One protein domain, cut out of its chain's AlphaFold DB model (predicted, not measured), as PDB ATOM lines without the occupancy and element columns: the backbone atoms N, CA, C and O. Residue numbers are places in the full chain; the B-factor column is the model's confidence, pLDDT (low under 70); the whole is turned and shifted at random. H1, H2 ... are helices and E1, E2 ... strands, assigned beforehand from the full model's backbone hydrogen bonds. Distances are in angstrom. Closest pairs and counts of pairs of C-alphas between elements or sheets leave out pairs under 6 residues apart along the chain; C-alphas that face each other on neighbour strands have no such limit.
ATOM      1  N   ALA A  48      43.936   3.614 -23.109       94.50
ATOM      2  CA  ALA A  48      45.023   4.137 -22.289       94.50
ATOM      3  C   ALA A  48      45.351   5.585 -22.692       94.50
ATOM      4  O   ALA A  48      45.374   5.916 -23.879       94.50
ATOM      5  N   ALA A  49      45.643   6.447 -21.718       95.75
ATOM      6  CA  ALA A  49      46.106   7.809 -21.972       95.75
ATOM      7  C   ALA A  49      47.636   7.836 -22.093       95.75
ATOM      8  O   ALA A  49      48.330   7.570 -21.120       95.75
ATOM      9  N   GLY A  50      48.174   8.166 -23.263       95.31
ATOM     10  CA  GLY A  50      49.613   8.161 -23.532       95.31
ATOM     11  C   GLY A  50      50.095   9.371 -24.316       95.31
ATOM     12  O   GLY A  50      49.352  10.324 -24.525       95.31
ATOM     13  N   ASP A  51      51.343   9.300 -24.776       95.56
ATOM     14  CA  ASP A  51      52.063  10.374 -25.472       95.56
ATOM     15  C   ASP A  51      51.788  10.415 -26.983       95.56
ATOM     16  O   ASP A  51      51.960  11.448 -27.632       95.56
ATOM     17  N   LYS A  52      51.321   9.302 -27.556       95.94
ATOM     18  CA  LYS A  52      50.964   9.190 -28.974       95.94
ATOM     19  C   LYS A  52      49.861   8.155 -29.213       95.94
ATOM     20  O   LYS A  52      49.781   7.173 -28.474       95.94
ATOM     21  N   PRO A  53      49.049   8.318 -30.274       96.56
ATOM     22  CA  PRO A  53      48.102   7.292 -30.687       96.56
ATOM     23  C   PRO A  53      48.800   5.971 -31.013       96.56
ATOM     24  O   PRO A  53      49.871   5.953 -31.626       96.56
ATOM     25  N   GLY A  54      48.182   4.858 -30.634       93.88
ATOM     26  CA  GLY A  54      48.756   3.536 -30.854       93.88
ATOM     27  C   GLY A  54      47.982   2.444 -30.141       93.88
ATOM     28  O   GLY A  54      46.789   2.581 -29.884       93.88
ATOM     29  N   THR A  55      48.669   1.355 -29.816       91.31
ATOM     30  CA  THR A  55      48.126   0.262 -29.009       91.31
ATOM     31  C   THR A  55      49.167  -0.209 -27.997       91.31
ATOM     32  O   THR A  55      50.364  -0.210 -28.292       91.31
ATOM     33  N   ALA A  56      48.723  -0.591 -26.800       84.12
ATOM     34  CA  ALA A  56      49.575  -1.137 -25.744       84.12
ATOM     35  C   ALA A  56      48.984  -2.439 -25.187       84.12
ATOM     36  O   ALA A  56      47.760  -2.549 -25.070       84.12
ATOM     37  N   PRO A  57      49.825  -3.421 -24.813       84.06
ATOM     38  CA  PRO A  57      49.360  -4.582 -24.072       84.06
ATOM     39  C   PRO A  57      48.913  -4.164 -22.667       84.06
ATOM     40  O   PRO A  57      49.637  -3.472 -21.957       84.06
ATOM     41  N   LEU A  58      47.744  -4.637 -22.249       79.38
ATOM     42  CA  LEU A  58      47.283  -4.564 -20.872       79.38
ATOM     43  C   LEU A  58      47.814  -5.793 -20.122       79.38
ATOM     44  O   LEU A  58      47.367  -6.917 -20.362       79.38
ATOM     45  N   ILE A  59      48.798  -5.591 -19.245       68.19
ATOM     46  CA  ILE A  59      49.413  -6.663 -18.455       68.19
ATOM     47  C   ILE A  59      48.843  -6.586 -17.034       68.19
ATOM     48  O   ILE A  59      49.122  -5.661 -16.283       68.19
ATOM     49  N   GLY A  60      47.997  -7.545 -16.659       55.69
ATOM     50  CA  GLY A  60      47.426  -7.582 -15.312       55.69
ATOM     51  C   GLY A  60      48.448  -8.090 -14.297       55.69
ATOM     52  O   GLY A  60      48.890  -9.233 -14.408       55.69
ATOM     53  N   ASN A  61      48.781  -7.286 -13.284       44.41
ATOM     54  CA  ASN A  61      49.405  -7.793 -12.063       44.41
ATOM     55  C   ASN A  61      48.305  -8.070 -11.033       44.41
ATOM     56  O   ASN A  61      47.444  -7.243 -10.746       44.41
ATOM     57  N   THR A  62      48.304  -9.290 -10.506       39.78
ATOM     58  CA  THR A  62      47.256  -9.846  -9.650       39.78
ATOM     59  C   THR A  62      47.303  -9.295  -8.224       39.78
ATOM     60  O   THR A  62      47.533 -10.052  -7.292       39.78
ATOM     61  N   THR A  63      47.057  -7.999  -8.013       35.69
ATOM     62  CA  THR A  63      46.472  -7.462  -6.763       35.69
ATOM     63  C   THR A  63      46.052  -5.997  -6.970       35.69
ATOM     64  O   THR A  63      46.852  -5.095  -6.790       35.69
ATOM     65  N   MET A  64      44.792  -5.750  -7.352       41.19
ATOM     66  CA  MET A  64      44.136  -4.423  -7.299       41.19
ATOM     67  C   MET A  64      44.849  -3.247  -8.013       41.19
ATOM     68  O   MET A  64      44.826  -2.138  -7.497       41.19
ATOM     69  N   GLY A  65      45.425  -3.462  -9.200       42.59
ATOM     70  CA  GLY A  65      45.966  -2.394 -10.056       42.59
ATOM     71  C   GLY A  65      46.622  -2.987 -11.304       42.59
ATOM     72  O   GLY A  65      47.523  -3.819 -11.197       42.59
ATOM     73  N   ASN A  66      46.141  -2.634 -12.500       41.31
ATOM     74  CA  ASN A  66      46.740  -3.110 -13.750       41.31
ATOM     75  C   ASN A  66      47.863  -2.159 -14.153       41.31
ATOM     76  O   ASN A  66      47.581  -1.057 -14.600       41.31
ATOM     77  N   SER A  67      49.117  -2.592 -14.041       43.03
ATOM     78  CA  SER A  67      50.260  -1.795 -14.494       43.03
ATOM     79  C   SER A  67      50.635  -2.123 -15.939       43.03
ATOM     80  O   SER A  67      50.720  -3.286 -16.325       43.03
ATOM     81  N   LEU A  68      50.932  -1.098 -16.739       46.62
ATOM     82  CA  LEU A  68      51.441  -1.271 -18.107       46.62
ATOM     83  C   LEU A  68      52.933  -1.670 -18.153       46.62
ATOM     84  O   LEU A  68      53.437  -2.031 -19.217       46.62
ATOM     85  N   TYR A  69      53.634  -1.678 -17.011       43.81
ATOM     86  CA  TYR A  69      55.037  -2.092 -16.908       43.81
ATOM     87  C   TYR A  69      55.195  -3.392 -16.108       43.81
ATOM     88  O   TYR A  69      55.236  -3.416 -14.880       43.81
ATOM     89  N   GLY A  70      55.367  -4.506 -16.823       38.19
ATOM     90  CA  GLY A  70      55.775  -5.779 -16.233       38.19
ATOM     91  C   GLY A  70      57.285  -5.833 -15.992       38.19
ATOM     92  O   GLY A  70      58.042  -6.162 -16.903       38.19
ATOM     93  N   LYS A  71      57.744  -5.572 -14.764       36.75
ATOM     94  CA  LYS A  71      59.062  -6.037 -14.295       36.75
ATOM     95  C   LYS A  71      58.865  -7.259 -13.398       36.75
ATOM     96  O   LYS A  71      58.280  -7.133 -12.330       36.75
ATOM     97  N   GLY A  72      59.372  -8.423 -13.827       36.03
ATOM     98  CA  GLY A  72      59.530  -9.597 -12.951       36.03
ATOM     99  C   GLY A  72      59.037 -10.960 -13.455       36.03
ATOM    100  O   GLY A  72      58.925 -11.872 -12.646       36.03
ATOM    101  N   LEU A  73      58.748 -11.149 -14.747       39.28
ATOM    102  CA  LEU A  73      58.253 -12.433 -15.277       39.28
ATOM    103  C   LEU A  73      59.271 -13.143 -16.184       39.28
ATOM    104  O   LEU A  73      58.948 -13.575 -17.289       39.28
ATOM    105  N   GLU A  74      60.500 -13.330 -15.700       33.41
ATOM    106  CA  GLU A  74      61.336 -14.430 -16.192       33.41
ATOM    107  C   GLU A  74      60.819 -15.732 -15.560       33.41
ATOM    108  O   GLU A  74      61.204 -16.098 -14.454       33.41
ATOM    109  N   GLY A  75      59.888 -16.417 -16.233       30.52
ATOM    110  CA  GLY A  75      59.568 -17.813 -15.899       30.52
ATOM    111  C   GLY A  75      58.105 -18.183 -15.657       30.52
ATOM    112  O   GLY A  75      57.843 -19.328 -15.302       30.52
ATOM    113  N   MET A  76      57.133 -17.300 -15.898       32.72
ATOM    114  CA  MET A  76      55.722 -17.707 -15.965       32.72
ATOM    115  C   MET A  76      55.112 -17.331 -17.311       32.72
ATOM    116  O   MET A  76      54.340 -16.388 -17.448       32.72
ATOM    117  N   GLN A  77      55.440 -18.153 -18.309       33.69
ATOM    118  CA  GLN A  77      54.606 -18.385 -19.486       33.69
ATOM    119  C   GLN A  77      53.279 -19.022 -19.049       33.69
ATOM    120  O   GLN A  77      53.019 -20.199 -19.279       33.69
ATOM    121  N   GLN A  78      52.420 -18.243 -18.398       33.31
ATOM    122  CA  GLN A  78      50.989 -18.483 -18.464       33.31
ATOM    123  C   GLN A  78      50.396 -17.427 -19.378       33.31
ATOM    124  O   GLN A  78      50.494 -16.228 -19.143       33.31
ATOM    125  N   VAL A  79      49.820 -17.926 -20.462       40.12
ATOM    126  CA  VAL A  79      49.062 -17.211 -21.480       40.12
ATOM    127  C   VAL A  79      47.883 -16.480 -20.819       40.12
ATOM    128  O   VAL A  79      46.747 -16.945 -20.857       40.12
ATOM    129  N   ALA A  80      48.125 -15.325 -20.203       43.25
ATOM    130  CA  ALA A  80      47.088 -14.323 -20.026       43.25
ATOM    131  C   ALA A  80      46.921 -13.694 -21.407       43.25
ATOM    132  O   ALA A  80      47.846 -13.067 -21.916       43.25
ATOM    133  N   ARG A  81      45.802 -13.983 -22.079       46.47
ATOM    134  CA  ARG A  81      45.462 -13.458 -23.411       46.47
ATOM    135  C   ARG A  81      45.858 -11.983 -23.473       46.47
ATOM    136  O   ARG A  81      45.232 -11.184 -22.788       46.47
ATOM    137  N   GLY A  82      46.909 -11.660 -24.231       58.22
ATOM    138  CA  GLY A  82      47.461 -10.311 -24.331       58.22
ATOM    139  C   GLY A  82      46.420  -9.375 -24.919       58.22
ATOM    140  O   GLY A  82      46.309  -9.244 -26.136       58.22
ATOM    141  N   LEU A  83      45.593  -8.798 -24.053       76.75
ATOM    142  CA  LEU A  83      44.590  -7.830 -24.434       76.75
ATOM    143  C   LEU A  83      45.344  -6.559 -24.803       76.75
ATOM    144  O   LEU A  83      46.070  -6.016 -23.981       76.75
ATOM    145  N   SER A  84      45.204  -6.115 -26.044       85.94
ATOM    146  CA  SER A  84      45.757  -4.840 -26.482       85.94
ATOM    147  C   SER A  84      44.657  -3.791 -26.462       85.94
ATOM    148  O   SER A  84      43.537  -4.063 -26.903       85.94
ATOM    149  N   VAL A  85      44.971  -2.613 -25.937       90.56
ATOM    150  CA  VAL A  85      44.044  -1.486 -25.813       90.56
ATOM    151  C   VAL A  85      44.562  -0.307 -26.634       90.56
ATOM    152  O   VAL A  85      45.781  -0.155 -26.779       90.56
ATOM    153  N   PRO A  86      43.677   0.523 -27.210       95.62
ATOM    154  CA  PRO A  86      44.108   1.725 -27.906       95.62
ATOM    155  C   PRO A  86      44.770   2.697 -26.929       95.62
ATOM    156  O   PRO A  86      44.362   2.808 -25.775       95.62
ATOM    157  N   ILE A  87      45.777   3.416 -27.413       96.00
ATOM    158  CA  ILE A  87      46.373   4.567 -26.739       96.00
ATOM    159  C   ILE A  87      45.848   5.824 -27.422       96.00
ATOM    160  O   ILE A  87      45.825   5.904 -28.653       96.00
ATOM    161  N   VAL A  88      45.458   6.807 -26.621       97.56
ATOM    162  CA  VAL A  88      45.018   8.136 -27.055       97.56
ATOM    163  C   VAL A  88      45.789   9.212 -26.299       97.56
ATOM    164  O   VAL A  88      46.256   8.979 -25.187       97.56
ATOM    165  N   THR A  89      45.917  10.398 -26.886       98.00
ATOM    166  CA  THR A  89      46.499  11.569 -26.214       98.00
ATOM    167  C   THR A  89      45.388  12.451 -25.651       98.00
ATOM    168  O   THR A  89      44.319  12.562 -26.259       98.00
ATOM    169  N   LEU A  90      45.621  13.110 -24.510       96.88
ATOM    170  CA  LEU A  90      44.656  14.072 -23.954       96.88
ATOM    171  C   LEU A  90      44.434  15.234 -24.927       96.88
ATOM    172  O   LEU A  90      43.294  15.621 -25.173       96.88
ATOM    173  N   ASP A  91      45.512  15.734 -25.534       97.50
ATOM    174  CA  ASP A  91      45.433  16.793 -26.540       97.50
ATOM    175  C   ASP A  91      44.599  16.371 -27.760       97.50
ATOM    176  O   ASP A  91      43.828  17.174 -28.286       97.50
ATOM    177  N   GLY A  92      44.727  15.114 -28.202       97.19
ATOM    178  CA  GLY A  92      43.946  14.564 -29.310       97.19
ATOM    179  C   GLY A  92      42.463  14.460 -28.965       97.19
ATOM    180  O   GLY A  92      41.625  14.972 -29.703       97.19
ATOM    181  N   LEU A  93      42.140  13.888 -27.800       96.56
ATOM    182  CA  LEU A  93      40.753  13.776 -27.344       96.56
ATOM    183  C   LEU A  93      40.079  15.143 -27.187       96.56
ATOM    184  O   LEU A  93      38.911  15.301 -27.544       96.56
ATOM    185  N   LEU A  94      40.788  16.138 -26.654       95.19
ATOM    186  CA  LEU A  94      40.233  17.479 -26.521       95.19
ATOM    187  C   LEU A  94      40.018  18.135 -27.883       95.19
ATOM    188  O   LEU A  94      38.966  18.735 -28.092       95.19
ATOM    189  N   ALA A  95      40.966  18.002 -28.816       94.88
ATOM    190  CA  ALA A  95      40.856  18.576 -30.160       94.88
ATOM    191  C   ALA A  95      39.627  18.072 -30.939       94.88
ATOM    192  O   ALA A  95      39.092  18.800 -31.764       94.88
ATOM    193  N   GLU A  96      39.155  16.859 -30.652       95.19
ATOM    194  CA  GLU A  96      37.949  16.275 -31.257       95.19
ATOM    195  C   GLU A  96      36.635  16.743 -30.603       95.19
ATOM    196  O   GLU A  96      35.549  16.381 -31.058       95.19
ATOM    197  N   ARG A  97      36.707  17.512 -29.510       93.75
ATOM    198  CA  ARG A  97      35.557  17.884 -28.673       93.75
ATOM    199  C   ARG A  97      35.450  19.397 -28.536       93.75
ATOM    200  O   ARG A  97      35.817  19.965 -27.507       93.75
ATOM    201  N   ASP A  98      34.860  20.040 -29.542       91.62
ATOM    202  CA  ASP A  98      34.643  21.497 -29.578       91.62
ATOM    203  C   ASP A  98      33.979  22.037 -28.301       91.62
ATOM    204  O   ASP A  98      34.372  23.078 -27.780       91.62
ATOM    205  N   GLY A  99      33.021  21.296 -27.730       88.88
ATOM    206  CA  GLY A  99      32.330  21.678 -26.490       88.88
ATOM    207  C   GLY A  99      33.210  21.707 -25.230       88.88
ATOM    208  O   GLY A  99      32.776  22.216 -24.194       88.88
ATOM    209  N   LEU A 100      34.431  21.169 -25.288       90.69
ATOM    210  CA  LEU A 100      35.405  21.198 -24.191       90.69
ATOM    211  C   LEU A 100      36.500  22.256 -24.393       90.69
ATOM    212  O   LEU A 100      37.236  22.550 -23.449       90.69
ATOM    213  N   GLN A 101      36.600  22.854 -25.582       89.44
ATOM    214  CA  GLN A 101      37.643  23.825 -25.911       89.44
ATOM    215  C   GLN A 101      37.536  25.095 -25.058       89.44
ATOM    216  O   GLN A 101      36.449  25.607 -24.789       89.44
ATOM    217  N   GLY A 102      38.686  25.605 -24.605       89.25
ATOM    218  CA  GLY A 102      38.775  26.832 -23.803       89.25
ATOM    219  C   GLY A 102      38.208  26.736 -22.379       89.25
ATOM    220  O   GLY A 102      38.235  27.726 -21.646       89.25
ATOM    221  N   ARG A 103      37.698  25.572 -21.954       92.25
ATOM    222  CA  ARG A 103      37.191  25.384 -20.590       92.25
ATOM    223  C   ARG A 103      38.343  25.233 -19.601       92.25
ATOM    224  O   ARG A 103      39.383  24.666 -19.917       92.25
ATOM    225  N   ARG A 104      38.130  25.702 -18.370       95.25
ATOM    226  CA  ARG A 104      39.037  25.435 -17.246       95.25
ATOM    227  C   ARG A 104      38.967  23.952 -16.874       95.25
ATOM    228  O   ARG A 104      37.865  23.419 -16.741       95.25
ATOM    229  N   VAL A 105      40.117  23.302 -16.693       95.31
ATOM    230  CA  VAL A 105      40.209  21.839 -16.535       95.31
ATOM    231  C   VAL A 105      40.773  21.453 -15.171       95.31
ATOM    232  O   VAL A 105      41.695  22.086 -14.661       95.31
ATOM    233  N   LEU A 106      40.230  20.383 -14.597       95.19
ATOM    234  CA  LEU A 106      40.834  19.636 -13.497       95.19
ATOM    235  C   LEU A 106      41.236  18.265 -14.031       95.19
ATOM    236  O   LEU A 106      40.417  17.595 -14.660       95.19
ATOM    237  N   ILE A 107      42.477  17.852 -13.786       95.56
ATOM    238  CA  ILE A 107      42.999  16.571 -14.268       95.56
ATOM    239  C   ILE A 107      43.237  15.654 -13.069       95.56
ATOM    240  O   ILE A 107      43.893  16.050 -12.106       95.56
ATOM    241  N   LYS A 108      42.726  14.422 -13.146       94.50
ATOM    242  CA  LYS A 108      43.138  13.325 -12.266       94.50
ATOM    243  C   LYS A 108      43.869  12.275 -13.096       94.50
ATOM    244  O   LYS A 108      43.311  11.826 -14.093       94.50
ATOM    245  N   ILE A 109      45.070  11.887 -12.682       92.94
ATOM    246  CA  ILE A 109      45.871  10.839 -13.323       92.94
ATOM    247  C   ILE A 109      46.032   9.681 -12.343       92.94
ATOM    248  O   ILE A 109      46.393   9.876 -11.187       92.94
ATOM    249  N   ASP A 110      45.709   8.484 -12.807       89.69
ATOM    250  CA  ASP A 110      45.756   7.248 -12.034       89.69
ATOM    251  C   ASP A 110      45.843   6.100 -13.045       89.69
ATOM    252  O   ASP A 110      44.829   5.539 -13.457       89.69
ATOM    253  N   VAL A 111      47.039   5.924 -13.617       86.19
ATOM    254  CA  VAL A 111      47.279   5.107 -14.826       86.19
ATOM    255  C   VAL A 111      48.343   4.024 -14.608       86.19
ATOM    256  O   VAL A 111      48.810   3.417 -15.572       86.19
ATOM    257  N   GLU A 112      48.705   3.768 -13.350       81.44
ATOM    258  CA  GLU A 112      49.510   2.630 -12.892       81.44
ATOM    259  C   GLU A 112      50.846   2.450 -13.646       81.44
ATOM    260  O   GLU A 112      51.201   1.357 -14.115       81.44
ATOM    261  N   GLY A 113      51.620   3.534 -13.753       77.56
ATOM    262  CA  GLY A 113      52.974   3.531 -14.323       77.56
ATOM    263  C   GLY A 113      53.095   4.130 -15.725       77.56
ATOM    264  O   GLY A 113      54.150   4.005 -16.350       77.56
ATOM    265  N   PHE A 114      52.033   4.755 -16.237       85.88
ATOM    266  CA  PHE A 114      52.028   5.471 -17.521       85.88
ATOM    267  C   PHE A 114      51.894   6.995 -17.361       85.88
ATOM    268  O   PHE A 114      51.609   7.709 -18.324       85.88
ATOM    269  N   GLU A 115      52.086   7.505 -16.139       88.94
ATOM    270  CA  GLU A 115      51.896   8.915 -15.786       88.94
ATOM    271  C   GLU A 115      52.777   9.847 -16.636       88.94
ATOM    272  O   GLU A 115      52.240  10.836 -17.149       88.94
ATOM    273  N   PRO A 116      54.078   9.554 -16.877       88.94
ATOM    274  CA  PRO A 116      54.911  10.400 -17.730       88.94
ATOM    275  C   PRO A 116      54.380  10.517 -19.163       88.94
ATOM    276  O   PRO A 116      54.338  11.609 -19.733       88.94
ATOM    277  N   GLN A 117      53.918   9.407 -19.741       91.88
ATOM    278  CA  GLN A 117      53.360   9.366 -21.091       91.88
ATOM    279  C   GLN A 117      52.022  10.105 -21.147       91.88
ATOM    280  O   GLN A 117      51.797  10.883 -22.073       91.88
ATOM    281  N   THR A 118      51.153   9.916 -20.148       93.94
ATOM    282  CA  THR A 118      49.891  10.660 -20.034       93.94
ATOM    283  C   THR A 118      50.134  12.170 -19.989       93.94
ATOM    284  O   THR A 118      49.458  12.915 -20.698       93.94
ATOM    285  N   VAL A 119      51.106  12.633 -19.192       93.88
ATOM    286  CA  VAL A 119      51.443  14.063 -19.090       93.88
ATOM    287  C   VAL A 119      52.049  14.594 -20.388       93.88
ATOM    288  O   VAL A 119      51.641  15.657 -20.851       93.88
ATOM    289  N   SER A 120      52.944  13.837 -21.028       94.69
ATOM    290  CA  SER A 120      53.494  14.189 -22.344       94.69
ATOM    291  C   SER A 120      52.395  14.341 -23.409       94.69
ATOM    292  O   SER A 120      52.373  15.313 -24.165       94.69
ATOM    293  N   GLY A 121      51.401  13.448 -23.408       96.69
ATOM    294  CA  GLY A 121      50.234  13.520 -24.295       96.69
ATOM    295  C   GLY A 121      49.235  14.640 -23.986       96.69
ATOM    296  O   GLY A 121      48.236  14.775 -24.698       96.69
ATOM    297  N   ALA A 122      49.477  15.417 -22.930       96.88
ATOM    298  CA  ALA A 122      48.686  16.570 -22.511       96.88
ATOM    299  C   ALA A 122      49.467  17.892 -22.635       96.88
ATOM    300  O   ALA A 122      49.078  18.895 -22.036       96.88
ATOM    301  N   ALA A 123      50.590  17.904 -23.361       96.19
ATOM    302  CA  ALA A 123      51.510  19.038 -23.414       96.19
ATOM    303  C   ALA A 123      50.837  20.359 -23.826       96.19
ATOM    304  O   ALA A 123      51.078  21.387 -23.191       96.19
ATOM    305  N   LYS A 124      49.971  20.360 -24.852       96.38
ATOM    306  CA  LYS A 124      49.274  21.586 -25.287       96.38
ATOM    307  C   LYS A 124      48.273  22.047 -24.238       96.38
ATOM    308  O   LYS A 124      48.197  23.243 -23.955       96.38
ATOM    309  N   LEU A 125      47.524  21.116 -23.646       96.62
ATOM    310  CA  LEU A 125      46.605  21.419 -22.554       96.62
ATOM    311  C   LEU A 125      47.343  22.035 -21.356       96.62
ATOM    312  O   LEU A 125      46.904  23.061 -20.838       96.62
ATOM    313  N   LEU A 126      48.468  21.460 -20.941       96.38
ATOM    314  CA  LEU A 126      49.268  21.970 -19.823       96.38
ATOM    315  C   LEU A 126      49.862  23.348 -20.139       96.38
ATOM    316  O   LEU A 126      49.780  24.252 -19.310       96.38
ATOM    317  N   GLN A 127      50.355  23.553 -21.364       96.12
ATOM    318  CA  GLN A 127      50.887  24.841 -21.816       96.12
ATOM    319  C   GLN A 127      49.811  25.933 -21.954       96.12
ATOM    320  O   GLN A 127      50.123  27.121 -21.874       96.12
ATOM    321  N   SER A 128      48.542  25.563 -22.148       95.38
ATOM    322  CA  SER A 128      47.451  26.521 -22.376       95.38
ATOM    323  C   SER A 128      47.128  27.421 -21.174       95.38
ATOM    324  O   SER A 128      46.433  28.423 -21.333       95.38
ATOM    325  N   GLY A 129      47.564  27.048 -19.964       94.25
ATOM    326  CA  GLY A 129      47.184  27.724 -18.718       94.25
ATOM    327  C   GLY A 129      45.734  27.472 -18.273       94.25
ATOM    328  O   GLY A 129      45.278  28.067 -17.296       94.25
ATOM    329  N   LEU A 130      44.993  26.592 -18.960       95.62
ATOM    330  CA  LEU A 130      43.602  26.257 -18.620       95.62
ATOM    331  C   LEU A 130      43.482  25.238 -17.479       95.62
ATOM    332  O   LEU A 130      42.415  25.117 -16.871       95.62
ATOM    333  N   VAL A 131      44.548  24.496 -17.177       97.12
ATOM    334  CA  VAL A 131      44.547  23.473 -16.126       97.12
ATOM    335  C   VAL A 131      44.632  24.147 -14.759       97.12
ATOM    336  O   VAL A 131      45.641  24.740 -14.393       97.12
ATOM    337  N   ALA A 132      43.549  24.062 -13.988       94.62
ATOM    338  CA  ALA A 132      43.465  24.649 -12.656       94.62
ATOM    339  C   ALA A 132      44.231  23.835 -11.608       94.62
ATOM    340  O   ALA A 132      44.815  24.412 -10.696       94.62
ATOM    341  N   ALA A 133      44.185  22.508 -11.729       93.88
ATOM    342  CA  ALA A 133      44.907  21.579 -10.876       93.88
ATOM    343  C   ALA A 133      45.077  20.237 -11.595       93.88
ATOM    344  O   ALA A 133      44.201  19.807 -12.353       93.88
ATOM    345  N   LEU A 134      46.192  19.575 -11.302       94.44
ATOM    346  CA  LEU A 134      46.469  18.199 -11.678       94.44
ATOM    347  C   LEU A 134      46.757  17.422 -10.396       94.44
ATOM    348  O   LEU A 134      47.604  17.824  -9.601       94.44
ATOM    349  N   VAL A 135      46.031  16.329 -10.196       92.19
ATOM    350  CA  VAL A 135      46.236  15.396  -9.088       92.19
ATOM    351  C   VAL A 135      46.635  14.065  -9.698       92.19
ATOM    352  O   VAL A 135      45.882  13.530 -10.510       92.19
ATOM    353  N   TRP A 136      47.782  13.518  -9.314       89.38
ATOM    354  CA  TRP A 136      48.123  12.145  -9.661       89.38
ATOM    355  C   TRP A 136      48.228  11.273  -8.422       89.38
ATOM    356  O   TRP A 136      48.515  11.756  -7.324       89.38
ATOM    357  N   GLU A 137      48.036   9.981  -8.626       84.19
ATOM    358  CA  GLU A 137      48.428   8.938  -7.690       84.19
ATOM    359  C   GLU A 137      49.702   8.267  -8.203       84.19
ATOM    360  O   GLU A 137      49.917   8.182  -9.409       84.19
ATOM    361  N   HIS A 138      50.584   7.855  -7.295       75.94
ATOM    362  CA  HIS A 138      51.779   7.111  -7.663       75.94
ATOM    363  C   HIS A 138      51.942   5.897  -6.757       75.94
ATOM    364  O   HIS A 138      51.794   5.973  -5.535       75.94
ATOM    365  N   GLY A 139      52.282   4.769  -7.373       73.50
ATOM    366  CA  GLY A 139      52.593   3.543  -6.658       73.50
ATOM    367  C   GLY A 139      53.999   3.549  -6.056       73.50
ATOM    368  O   GLY A 139      54.787   4.491  -6.196       73.50
ATOM    369  N   ARG A 140      54.357   2.422  -5.429       71.88
ATOM    370  CA  ARG A 140      55.685   2.222  -4.824       71.88
ATOM    371  C   ARG A 140      56.843   2.332  -5.818       71.88
ATOM    372  O   ARG A 140      57.951   2.662  -5.415       71.88
ATOM    373  N   ALA A 141      56.580   2.083  -7.101       71.12
ATOM    374  CA  ALA A 141      57.581   2.140  -8.160       71.12
ATOM    375  C   ALA A 141      58.274   3.510  -8.266       71.12
ATOM    376  O   ALA A 141      59.413   3.568  -8.703       71.12
ATOM    377  N   PHE A 142      57.631   4.596  -7.825       76.94
ATOM    378  CA  PHE A 142      58.203   5.949  -7.870       76.94
ATOM    379  C   PHE A 142      59.253   6.201  -6.773       76.94
ATOM    380  O   PHE A 142      59.905   7.238  -6.783       76.94
ATOM    381  N   PHE A 143      59.437   5.268  -5.832       78.19
ATOM    382  CA  PHE A 143      60.451   5.375  -4.775       78.19
ATOM    383  C   PHE A 143      61.729   4.579  -5.068       78.19
ATOM    384  O   PHE A 143      62.696   4.681  -4.317       78.19
ATOM    385  N   GLU A 144      61.752   3.790  -6.142       80.81
ATOM    386  CA  GLU A 144      62.880   2.936  -6.513       80.81
ATOM    387  C   GLU A 144      63.287   3.203  -7.965       80.81
ATOM    388  O   GLU A 144      62.464   3.574  -8.801       80.81
ATOM    389  N   GLU A 145      64.561   3.009  -8.304       81.56
ATOM    390  CA  GLU A 145      65.003   3.156  -9.694       81.56
ATOM    391  C   GLU A 145      64.433   2.040 -10.590       81.56
ATOM    392  O   GLU A 145      64.389   0.869 -10.196       81.56
ATOM    393  N   PRO A 146      64.032   2.345 -11.839       80.62
ATOM    394  CA  PRO A 146      64.143   3.632 -12.537       80.62
ATOM    395  C   PRO A 146      62.958   4.593 -12.310       80.62
ATOM    396  O   PRO A 146      62.898   5.652 -12.929       80.62
ATOM    397  N   GLY A 147      61.966   4.214 -11.499       81.75
ATOM    398  CA  GLY A 147      60.739   4.996 -11.334       81.75
ATOM    399  C   GLY A 147      60.938   6.298 -10.558       81.75
ATOM    400  O   GLY A 147      60.256   7.272 -10.864       81.75
ATOM    401  N   LYS A 148      61.904   6.358  -9.631       82.88
ATOM    402  CA  LYS A 148      62.300   7.612  -8.966       82.88
ATOM    403  C   LYS A 148      62.765   8.664  -9.979       82.88
ATOM    404  O   LYS A 148      62.204   9.757 -10.001       82.88
ATOM    405  N   SER A 149      63.690   8.314 -10.876       85.81
ATOM    406  CA  SER A 149      64.135   9.214 -11.953       85.81
ATOM    407  C   SER A 149      62.972   9.684 -12.841       85.81
ATOM    408  O   SER A 149      62.835  10.874 -13.114       85.81
ATOM    409  N   ALA A 150      62.071   8.774 -13.231       83.50
ATOM    410  CA  ALA A 150      60.900   9.129 -14.038       83.50
ATOM    411  C   ALA A 150      59.944  10.097 -13.311       83.50
ATOM    412  O   ALA A 150      59.377  11.001 -13.930       83.50
ATOM    413  N   ALA A 151      59.776   9.940 -11.996       84.56
ATOM    414  CA  ALA A 151      58.987  10.854 -11.177       84.56
ATOM    415  C   ALA A 151      59.623  12.253 -11.110       84.56
ATOM    416  O   ALA A 151      58.919  13.259 -11.208       84.56
ATOM    417  N   GLU A 152      60.946  12.340 -10.972       87.25
ATOM    418  CA  GLU A 152      61.678  13.612 -10.951       87.25
ATOM    419  C   GLU A 152      61.588  14.357 -12.291       87.25
ATOM    420  O   GLU A 152      61.346  15.570 -12.311       87.25
ATOM    421  N   GLU A 153      61.712  13.639 -13.408       87.69
ATOM    422  CA  GLU A 153      61.515  14.190 -14.755       87.69
ATOM    423  C   GLU A 153      60.093  14.728 -14.934       87.69
ATOM    424  O   GLU A 153      59.898  15.854 -15.399       87.69
ATOM    425  N   LEU A 154      59.094  13.965 -14.487       88.19
ATOM    426  CA  LEU A 154      57.693  14.363 -14.535       88.19
ATOM    427  C   LEU A 154      57.418  15.631 -13.707       88.19
ATOM    428  O   LEU A 154      56.748  16.556 -14.174       88.19
ATOM    429  N   ILE A 155      57.960  15.703 -12.488       89.81
ATOM    430  CA  ILE A 155      57.857  16.885 -11.620       89.81
ATOM    431  C   ILE A 155      58.515  18.099 -12.280       89.81
ATOM    432  O   ILE A 155      57.969  19.202 -12.219       89.81
ATOM    433  N   THR A 156      59.677  17.907 -12.903       91.00
ATOM    434  CA  THR A 156      60.400  18.973 -13.607       91.00
ATOM    435  C   THR A 156      59.573  19.501 -14.777       91.00
ATOM    436  O   THR A 156      59.325  20.703 -14.844       91.00
ATOM    437  N   ALA A 157      59.026  18.612 -15.609       90.38
ATOM    438  CA  ALA A 157      58.160  18.994 -16.720       90.38
ATOM    439  C   ALA A 157      56.927  19.793 -16.257       90.38
ATOM    440  O   ALA A 157      56.590  20.821 -16.843       90.38
ATOM    441  N   LEU A 158      56.266  19.381 -15.168       92.25
ATOM    442  CA  LEU A 158      55.141  20.149 -14.618       92.25
ATOM    443  C   LEU A 158      55.560  21.536 -14.114       92.25
ATOM    444  O   LEU A 158      54.816  22.502 -14.293       92.25
ATOM    445  N   ARG A 159      56.741  21.670 -13.503       93.12
ATOM    446  CA  ARG A 159      57.261  22.982 -13.089       93.12
ATOM    447  C   ARG A 159      57.535  23.889 -14.283       93.12
ATOM    448  O   ARG A 159      57.234  25.077 -14.194       93.12
ATOM    449  N   ASP A 160      58.016  23.339 -15.394       93.25
ATOM    450  CA  ASP A 160      58.241  24.097 -16.633       93.25
ATOM    451  C   ASP A 160      56.929  24.632 -17.233       93.25
ATOM    452  O   ASP A 160      56.909  25.708 -17.832       93.25
ATOM    453  N   TYR A 161      55.807  23.945 -16.995       93.81
ATOM    454  CA  TYR A 161      54.461  24.447 -17.301       93.81
ATOM    455  C   TYR A 161      53.902  25.435 -16.257       93.81
ATOM    456  O   TYR A 161      52.772  25.903 -16.392       93.81
ATOM    457  N   GLY A 162      54.670  25.777 -15.219       94.00
ATOM    458  CA  GLY A 162      54.296  26.753 -14.192       94.00
ATOM    459  C   GLY A 162      53.536  26.177 -12.994       94.00
ATOM    460  O   GLY A 162      52.996  26.942 -12.190       94.00
ATOM    461  N   PHE A 163      53.480  24.851 -12.838       94.00
ATOM    462  CA  PHE A 163      52.839  24.235 -11.676       94.00
ATOM    463  C   PHE A 163      53.720  24.306 -10.426       94.00
ATOM    464  O   PHE A 163      54.947  24.218 -10.474       94.00
ATOM    465  N   THR A 164      53.062  24.383  -9.269       92.19
ATOM    466  CA  THR A 164      53.695  24.222  -7.957       92.19
ATOM    467  C   THR A 164      53.256  22.901  -7.336       92.19
ATOM    468  O   THR A 164      52.065  22.600  -7.247       92.19
ATOM    469  N   LEU A 165      54.228  22.090  -6.918       90.06
ATOM    470  CA  LEU A 165      53.961  20.745  -6.418       90.06
ATOM    471  C   LEU A 165      53.602  20.773  -4.931       90.06
ATOM    472  O   LEU A 165      54.313  21.360  -4.113       90.06
ATOM    473  N   HIS A 166      52.523  20.078  -4.594       89.38
ATOM    474  CA  HIS A 166      52.068  19.876  -3.228       89.38
ATOM    475  C   HIS A 166      51.789  18.393  -2.994       89.38
ATOM    476  O   HIS A 166      51.430  17.674  -3.923       89.38
ATOM    477  N   GLN A 167      51.927  17.954  -1.748       85.31
ATOM    478  CA  GLN A 167      51.647  16.586  -1.327       85.31
ATOM    479  C   GLN A 167      50.731  16.568  -0.105       85.31
ATOM    480  O   GLN A 167      50.683  17.524   0.677       85.31
ATOM    481  N   LEU A 168      50.008  15.466   0.065       82.50
ATOM    482  CA  LEU A 168      49.318  15.189   1.317       82.50
ATOM    483  C   LEU A 168      50.346  14.805   2.394       82.50
ATOM    484  O   LEU A 168      51.372  14.206   2.075       82.50
ATOM    485  N   PRO A 169      50.091  15.134   3.671       77.31
ATOM    486  CA  PRO A 169      51.028  14.850   4.757       77.31
ATOM    487  C   PRO A 169      51.167  13.356   5.058       77.31
ATOM    488  O   PRO A 169      52.139  12.947   5.685       77.31
ATOM    489  N   SER A 170      50.205  12.538   4.631       73.44
ATOM    490  CA  SER A 170      50.292  11.086   4.715       73.44
ATOM    491  C   SER A 170      49.441  10.427   3.631       73.44
ATOM    492  O   SER A 170      48.515  11.047   3.107       73.44
ATOM    493  N   HIS A 171      49.730   9.158   3.340       67.62
ATOM    494  CA  HIS A 171      48.946   8.343   2.409       67.62
ATOM    495  C   HIS A 171      47.627   7.824   3.016       67.62
ATOM    496  O   HIS A 171      46.728   7.446   2.275       67.62
ATOM    497  N   GLU A 172      47.501   7.806   4.348       63.75
ATOM    498  CA  GLU A 172      46.356   7.203   5.058       63.75
ATOM    499  C   GLU A 172      45.408   8.240   5.678       63.75
ATOM    500  O   GLU A 172      44.197   8.034   5.752       63.75
ATOM    501  N   LEU A 173      45.950   9.369   6.127       61.19
ATOM    502  CA  LEU A 173      45.221  10.457   6.767       61.19
ATOM    503  C   LEU A 173      45.149  11.657   5.822       61.19
ATOM    504  O   LEU A 173      46.162  12.115   5.285       61.19
ATOM    505  N   GLY A 174      43.942  12.206   5.676       62.50
ATOM    506  CA  GLY A 174      43.749  13.508   5.048       62.50
ATOM    507  C   GLY A 174      44.421  14.630   5.848       62.50
ATOM    508  O   GLY A 174      44.784  14.468   7.012       62.50
ATOM    509  N   GLY A 175      44.570  15.801   5.236       72.06
ATOM    510  CA  GLY A 175      45.172  16.955   5.896       72.06
ATOM    511  C   GLY A 175      45.387  18.120   4.942       72.06
ATOM    512  O   GLY A 175      45.061  18.035   3.758       72.06
ATOM    513  N   ALA A 176      45.925  19.220   5.468       79.31
ATOM    514  CA  ALA A 176      46.327  20.351   4.642       79.31
ATOM    515  C   ALA A 176      47.450  19.927   3.685       79.31
ATOM    516  O   ALA A 176      48.412  19.280   4.104       79.31
ATOM    517  N   VAL A 177      47.326  20.301   2.411       81.12
ATOM    518  CA  VAL A 177      48.384  20.085   1.420       81.12
ATOM    519  C   VAL A 177      49.637  20.861   1.819       81.12
ATOM    520  O   VAL A 177      49.560  22.029   2.204       81.12
ATOM    521  N   MET A 178      50.793  20.209   1.738       83.06
ATOM    522  CA  MET A 178      52.093  20.799   2.062       83.06
ATOM    523  C   MET A 178      52.924  20.949   0.786       83.06
ATOM    524  O   MET A 178      52.775  20.123  -0.118       83.06
ATOM    525  N   PRO A 179      53.813  21.954   0.688       82.31
ATOM    526  CA  PRO A 179      54.768  22.026  -0.412       82.31
ATOM    527  C   PRO A 179      55.551  20.718  -0.517       82.31
ATOM    528  O   PRO A 179      56.070  20.215   0.484       82.31
ATOM    529  N   ALA A 180      55.626  20.150  -1.717       74.56
ATOM    530  CA  ALA A 180      56.393  18.934  -1.925       74.56
ATOM    531  C   ALA A 180      57.886  19.274  -2.000       74.56
ATOM    532  O   ALA A 180      58.336  20.010  -2.884       74.56
TER     533      ALA A 180
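Overview. This is residues 48 to 180 of the 184 residues of the protein "Methyltransf_21 domain-containing protein" of Alphaproteobacteria bacterium MarineAlpha10_Bin1 (UniProt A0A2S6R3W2). A parallel pair of strands, E3 and E4, is joined through two short helices, H2 and H3, and the longest helix, H5, packs on H2; H1 packs on H3 and leads in from a small hairpin of E1 and E2. The long loop between E1 and E2 sticks out with residues 71 to 79, and the last 20 residues form a looped tail with no named element. The printed part has 133 residues with five named helices and four named strands, in the order E1 E2 H1 E3 H2 H3 E4 H4 H5; E1 and E2 form an antiparallel sheet, E3 and E4 a parallel one. The class is mixed, helices and strands, with under half of the residues in named elements. The whole is only just compact, close to loose, with a radius of gyration of the C-alphas of 16.5 A and spans of 47 by 38 by 24 A.

Along the chain. E1, residues 54 to 58, begins at C-alpha 54 (48.756, 3.536, -30.854) and is 12.9 A long. E2, residues 83 to 88, measures 16.2 A, and H1, residues 90 to 95, 8.6 A. E3, residues 105 to 109, begins at C-alpha 105 (40.209, 21.839, -16.535) and is 12.8 A long. H2 holds residues 115 to 120 and H3 residues 123 to 127. E4, residues 131 to 136, is 13.5 A long. H4 holds residues 140 to 143. H5, residues 147 to 160, runs 20.0 A to C-alpha 160 (58.241, 24.097, -16.633).

Arrangement. E1 and E2 are a hairpin, antiparallel, with N 58 and O 83 2.8 A apart. Residues 48 to 49 pair with residues 87 to 88 of E2, parallel. H1 touches H3, the closest C-alphas being those of Asp 91 and Leu 125 at 6.2 A. E3 and E4 are parallel at 11 degrees, with N 109 and O 135 2.8 A apart; with H2 and H3 they form a strand-helix-strand unit, two parallel neighbour strands with helices between, whose crossover is right-handed. H5 touches H2 with residues 150 to 154 alone, the C-alphas of Pro 116 and Leu 154 closest at 5.8 A; they run the same way at a tilt of 35.2 degrees, only just steep. H4 and H5 touch only at the corner, with the C-alphas of Phe 142 and Lys 148 closest at 4.6 A. E1 and E2 are apart from E3, E4 and H5. Every O i to N i+4 pair is within hydrogen-bond range in H1, H2, H3 and H5; H4 is too short for such a pair.

Size, cuts and confidence. The C-alphas of Gly 75 and Gly 102 are the two farthest apart, 49.9 A. The printed part has no cut. The link from E1 to E2, 24 residues, is long. In the tail, residues 166 to 167 pair with residues 178 to 179, antiparallel. The mean pLDDT of the printed part is 79.9, and residues 59 to 82 and 171 to 174 are under 70.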